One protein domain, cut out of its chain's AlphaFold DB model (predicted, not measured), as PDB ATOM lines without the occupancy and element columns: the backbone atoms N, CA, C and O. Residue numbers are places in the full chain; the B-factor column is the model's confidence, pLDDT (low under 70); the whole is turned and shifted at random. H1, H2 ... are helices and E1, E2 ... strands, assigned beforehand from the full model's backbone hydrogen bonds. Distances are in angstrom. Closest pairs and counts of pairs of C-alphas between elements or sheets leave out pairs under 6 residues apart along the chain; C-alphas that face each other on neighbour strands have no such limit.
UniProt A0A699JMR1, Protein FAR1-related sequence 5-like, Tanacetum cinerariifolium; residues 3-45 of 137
ATOM      1  N   VAL A   3       6.656  44.796  92.297       90.62
ATOM      2  CA  VAL A   3       7.770  44.474  91.399       90.62
ATOM      3  C   VAL A   3       9.007  45.315  91.722       90.62
ATOM      4  O   VAL A   3      10.091  44.757  91.858       90.62
ATOM      5  N   ASP A   4       8.848  46.619  91.951       92.56
ATOM      6  CA  ASP A   4       9.967  47.509  92.297       92.56
ATOM      7  C   ASP A   4      10.651  47.077  93.596       92.56
ATOM      8  O   ASP A   4      11.871  46.957  93.647       92.56
ATOM      9  N   LYS A   5       9.865  46.711  94.620       92.69
ATOM     10  CA  LYS A   5      10.407  46.198  95.890       92.69
ATOM     11  C   LYS A   5      11.216  44.915  95.693       92.69
ATOM     12  O   LYS A   5      12.214  44.698  96.376       92.69
ATOM     13  N   LEU A   6      10.781  44.038  94.788       92.19
ATOM     14  CA  LEU A   6      11.489  42.793  94.484       92.19
ATOM     15  C   LEU A   6      12.745  43.045  93.649       92.19
ATOM     16  O   LEU A   6      13.758  42.392  93.891       92.19
ATOM     17  N   ASN A   7      12.709  44.017  92.738       92.69
ATOM     18  CA  ASN A   7      13.883  44.483  92.003       92.69
ATOM     19  C   ASN A   7      14.929  45.084  92.941       92.69
ATOM     20  O   ASN A   7      16.104  44.741  92.842       92.69
ATOM     21  N   ASP A   8      14.516  45.916  93.895       94.06
ATOM     22  CA  ASP A   8      15.433  46.453  94.896       94.06
ATOM     23  C   ASP A   8      16.001  45.342  95.769       94.06
ATOM     24  O   ASP A   8      17.206  45.297  96.008       94.06
ATOM     25  N   ARG A   9      15.182  44.365  96.166       92.25
ATOM     26  CA  ARG A   9      15.677  43.218  96.930       92.25
ATOM     27  C   ARG A   9      16.672  42.367  96.136       92.25
ATOM     28  O   ARG A   9      17.653  41.908  96.711       92.25
ATOM     29  N   LYS A  10      16.473  42.213  94.824       91.44
ATOM     30  CA  LYS A  10      17.398  41.509  93.920       91.44
ATOM     31  C   LYS A  10      18.787  42.149  93.865       91.44
ATOM     32  O   LYS A  10      19.757  41.433  93.659       91.44
ATOM     33  N   LYS A  11      18.897  43.466  94.083       92.69
ATOM     34  CA  LYS A  11      20.193  44.171  94.133       92.69
ATOM     35  C   LYS A  11      20.995  43.862  95.401       92.69
ATOM     36  O   LYS A  11      22.216  43.896  95.359       92.69
ATOM     37  N   HIS A  12      20.316  43.587  96.516       91.38
ATOM     38  CA  HIS A  12      20.949  43.482  97.837       91.38
ATOM     39  C   HIS A  12      21.075  42.042  98.344       91.38
ATOM     40  O   HIS A  12      21.899  41.774  99.213       91.38
ATOM     41  N   VAL A  13      20.251  41.121  97.840       87.94
ATOM     42  CA  VAL A  13      20.225  39.728  98.296       87.94
ATOM     43  C   VAL A  13      20.848  38.835  97.219       87.94
ATOM     44  O   VAL A  13      20.212  38.620  96.181       87.94
ATOM     45  N   PRO A  14      22.063  38.297  97.436       82.88
ATOM     46  CA  PRO A  14      22.651  37.329  96.517       82.88
ATOM     47  C   PRO A  14      21.752  36.089  96.425       82.88
ATOM     48  O   PRO A  14      20.985  35.790  97.338       82.88
ATOM     49  N   ASN A  15      21.784  35.392  95.289       86.56
ATOM     50  CA  ASN A  15      20.949  34.216  95.005       86.56
ATOM     51  C   ASN A  15      19.427  34.450  94.985       86.56
ATOM     52  O   ASN A  15      18.678  33.514  94.692       86.56
ATOM     53  N   PHE A  16      18.949  35.680  95.181       88.81
ATOM     54  CA  PHE A  16      17.544  36.026  95.013       88.81
ATOM     55  C   PHE A  16      17.159  36.092  93.531       88.81
ATOM     56  O   PHE A  16      17.680  36.903  92.765       88.81
ATOM     57  N   SER A  17      16.199  35.267  93.119       88.38
ATOM     58  CA  SER A  17      15.634  35.305  91.768       88.38
ATOM     59  C   SER A  17      14.118  35.339  91.817       88.38
ATOM     60  O   SER A  17      13.487  34.675  92.638       88.38
ATOM     61  N   PHE A  18      13.529  36.113  90.918       91.31
ATOM     62  CA  PHE A  18      12.094  36.136  90.717       91.31
ATOM     63  C   PHE A  18      11.799  36.435  89.252       91.31
ATOM     64  O   PHE A  18      12.595  37.088  88.572       91.31
ATOM     65  N   GLU A  19      10.659  35.946  88.795       90.69
ATOM     66  CA  GLU A  19      10.139  36.130  87.450       90.69
ATOM     67  C   GLU A  19       8.665  36.503  87.559       90.69
ATOM     68  O   GLU A  19       7.963  36.070  88.475       90.69
ATOM     69  N   TYR A  20       8.186  37.355  86.665       90.69
ATOM     70  CA  TYR A  20       6.814  37.827  86.714       90.69
ATOM     71  C   TYR A  20       6.299  38.163  85.324       90.69
ATOM     72  O   TYR A  20       7.068  38.470  84.415       90.69
ATOM     73  N   LYS A  21       4.975  38.131  85.177       89.38
ATOM     74  CA  LYS A  21       4.285  38.582  83.972       89.38
ATOM     75  C   LYS A  21       3.260  39.634  84.353       89.38
ATOM     76  O   LYS A  21       2.454  39.394  85.248       89.38
ATOM     77  N   THR A  22       3.265  40.746  83.627       89.56
ATOM     78  CA  THR A  22       2.275  41.819  83.756       89.56
ATOM     79  C   THR A  22       1.344  41.792  82.544       89.56
ATOM     80  O   THR A  22       1.802  41.588  81.419       89.56
ATOM     81  N   VAL A  23       0.040  41.950  82.760       90.44
ATOM     82  CA  VAL A  23      -0.981  42.044  81.704       90.44
ATOM     83  C   VAL A  23      -1.941  43.161  82.097       90.44
ATOM     84  O   VAL A  23      -2.520  43.081  83.171       90.44
ATOM     85  N   ASN A  24      -2.117  44.178  81.245       89.88
ATOM     86  CA  ASN A  24      -3.001  45.330  81.502       89.88
ATOM     87  C   ASN A  24      -2.764  45.990  82.878       89.88
ATOM     88  O   ASN A  24      -3.707  46.179  83.637       89.88
ATOM     89  N   ASP A  25      -1.503  46.257  83.228       85.06
ATOM     90  CA  ASP A  25      -1.078  46.791  84.538       85.06
ATOM     91  C   ASP A  25      -1.399  45.915  85.767       85.06
ATOM     92  O   ASP A  25      -1.058  46.267  86.899       85.06
ATOM     93  N   GLU A  26      -1.958  44.723  85.565       85.31
ATOM     94  CA  GLU A  26      -2.130  43.713  86.604       85.31
ATOM     95  C   GLU A  26      -0.951  42.734  86.611       85.31
ATOM     96  O   GLU A  26      -0.349  42.438  85.576       85.31
ATOM     97  N   LEU A  27      -0.636  42.184  87.787       84.88
ATOM     98  CA  LEU A  27       0.412  41.179  87.989       84.88
ATOM     99  C   LEU A  27      -0.228  39.792  88.193       84.88
ATOM    100  O   LEU A  27      -0.283  39.311  89.327       84.88
ATOM    101  N   PRO A  28      -0.753  39.141  87.136       82.69
ATOM    102  CA  PRO A  28      -1.515  37.904  87.277       82.69
ATOM    103  C   PRO A  28      -0.683  36.741  87.808       82.69
ATOM    104  O   PRO A  28      -1.245  35.838  88.415       82.69
ATOM    105  N   ARG A  29       0.632  36.714  87.547       83.62
ATOM    106  CA  ARG A  29       1.520  35.644  88.013       83.62
ATOM    107  C   ARG A  29       2.917  36.160  88.308       83.62
ATOM    108  O   ARG A  29       3.482  36.955  87.554       83.62
ATOM    109  N   MET A  30       3.481  35.629  89.383       88.38
ATOM    110  CA  MET A  30       4.847  35.878  89.808       88.38
ATOM    111  C   MET A  30       5.402  34.628  90.483       88.38
ATOM    112  O   MET A  30       4.735  34.019  91.317       88.38
ATOM    113  N   PHE A  31       6.636  34.285  90.145       87.25
ATOM    114  CA  PHE A  31       7.411  33.221  90.756       87.25
ATOM    115  C   PHE A  31       8.626  33.816  91.468       87.25
ATOM    116  O   PHE A  31       9.255  34.755  90.982       87.25
ATOM    117  N   ARG A  32       8.972  33.274  92.633       88.50
ATOM    118  CA  ARG A  32      10.163  33.643  93.402       88.50
ATOM    119  C   ARG A  32      10.875  32.358  93.797       88.50
ATOM    120  O   ARG A  32      10.241  31.497  94.389       88.50
ATOM    121  N   ALA A  33      12.182  32.301  93.568       87.44
ATOM    122  CA  ALA A  33      13.059  31.258  94.084       87.44
ATOM    123  C   ALA A  33      14.149  31.888  94.956       87.44
ATOM    124  O   ALA A  33      14.879  32.783  94.512       87.44
ATOM    125  N   ASP A  34      14.229  31.435  96.202       86.56
ATOM    126  CA  ASP A  34      15.383  31.677  97.059       86.56
ATOM    127  C   ASP A  34      16.458  30.603  96.843       86.56
ATOM    128  O   ASP A  34      16.324  29.698  96.017       86.56
ATOM    129  N   GLU A  35      17.571  30.750  97.553       87.62
ATOM    130  CA  GLU A  35      18.687  29.811  97.488       87.62
ATOM    131  C   GLU A  35      18.275  28.396  97.897       87.62
ATOM    132  O   GLU A  35      18.620  27.436  97.214       87.62
ATOM    133  N   ILE A  36      17.447  28.273  98.936       85.88
ATOM    134  CA  ILE A  36      16.956  26.982  99.425       85.88
ATOM    135  C   ILE A  36      16.108  26.293  98.349       85.88
ATOM    136  O   ILE A  36      16.315  25.115  98.079       85.88
ATOM    137  N   MET A  37      15.203  27.012  97.677       85.25
ATOM    138  CA  MET A  37      14.425  26.468  96.561       85.25
ATOM    139  C   MET A  37      15.312  25.993  95.411       85.25
ATOM    140  O   MET A  37      15.022  24.956  94.820       85.25
ATOM    141  N   LYS A  38      16.399  26.709  95.098       86.94
ATOM    142  CA  LYS A  38      17.351  26.283  94.061       86.94
ATOM    143  C   LYS A  38      18.087  25.012  94.461       86.94
ATOM    144  O   LYS A  38      18.166  24.089  93.659       86.94
ATOM    145  N   CYS A  39      18.582  24.945  95.696       88.75
ATOM    146  CA  CYS A  39      19.229  23.747  96.225       88.75
ATOM    147  C   CYS A  39      18.268  22.554  96.239       88.75
ATOM    148  O   CYS A  39      18.638  21.470  95.799       88.75
ATOM    149  N   ASN A  40      17.020  22.763  96.664       88.06
ATOM    150  CA  ASN A  40      15.991  21.726  96.662       88.06
ATOM    151  C   ASN A  40      15.666  21.254  95.242       88.06
ATOM    152  O   ASN A  40      15.554  20.054  95.017       88.06
ATOM    153  N   TYR A  41      15.574  22.164  94.272       88.81
ATOM    154  CA  TYR A  41      15.359  21.781  92.879       88.81
ATOM    155  C   TYR A  41      16.521  20.948  92.327       88.81
ATOM    156  O   TYR A  41      16.291  19.928  91.688       88.81
ATOM    157  N   ILE A  42      17.766  21.334  92.620       89.38
ATOM    158  CA  ILE A  42      18.956  20.569  92.215       89.38
ATOM    159  C   ILE A  42      18.970  19.181  92.871       89.38
ATOM    160  O   ILE A  42      19.334  18.205  92.223       89.38
ATOM    161  N   ALA A  43      18.576  19.085  94.143       91.81
ATOM    162  CA  ALA A  43      18.611  17.835  94.898       91.81
ATOM    163  C   ALA A  43      17.474  16.866  94.535       91.81
ATOM    164  O   ALA A  43      17.698  15.659  94.488       91.81
ATOM    165  N   PHE A  44      16.260  17.377  94.306       91.00
ATOM    166  CA  PHE A  44      15.048  16.556  94.188       91.00
ATOM    167  C   PHE A  44      14.391  16.602  92.802       91.00
ATOM    168  O   PHE A  44      13.563  15.747  92.501       91.00
ATOM    169  N   GLY A  45      14.738  17.574  91.953       91.31
ATOM    170  CA  GLY A  45      14.180  17.727  90.605       91.31
ATOM    171  C   GLY A  45      12.762  18.306  90.544       91.31
ATOM    172  O   GLY A  45      12.212  18.411  89.450       91.31
TER     173      GLY A  45
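AT A GLANCE: This is residues 3 to 45 of the 137 residues of the protein "Protein FAR1-related sequence 5-like" of Tanacetum cinerariifolium (UniProt A0A699JMR1). A long hairpin of two antiparallel strands, E1 and E2, has a helix at each end of the printed part: H1 is folded back loosely along E1, and H2 sticks out beyond the hairpin's open end, away from H1. The printed part has 43 residues, with two named helices and two named strands in the order H1, E1, E2, H2, and its class is mixed, helices and strands. The whole is loose, with a radius of gyration of the C-alphas of 12.3 A, and flat, with spans of 37 by 24 by 7 A.

HOW THE PARTS SIT: H1, residues 3 to 12, comes closest to E1, residues 17 to 23, at the C-alphas of Lys 10 and Ser 17, 6.8 A apart. E1 and E2, residues 26 to 33, form a hairpin, antiparallel at 167 degrees between their directions. N 19 and O 31 are within hydrogen-bond range at 2.9 A, as are N 31 and O 19 at 2.8 A. E2 bends by 51 degrees at residue 29. H1 and E2 are apart. H2, residues 35 to 44, is apart from H1, and only just apart from E1, with closest C-alphas at 8.5 A. In H2 every O i to N i+4 pair is within hydrogen-bond range; in H1 it is 5 of 6.

IN THESE COORDINATES: H1 begins at C-alpha 3, (7.770, 44.474, 91.399), and measures 14.7 A from first to last C-alpha. E1 measures 20.6 A and ends at C-alpha 23, (-0.981, 42.044, 81.704). E2 measures 21.0 A. H2 measures 14.1 A and ends at C-alpha 44, (15.048, 16.556, 94.188).

THE WHOLE: The two C-alphas farthest apart, those of Asn 24 and Ala 43, are 37.5 A apart. The printed part has no cut, and its three links are tight. The mean pLDDT of the printed part is 88.9, and no printed residue is under 70.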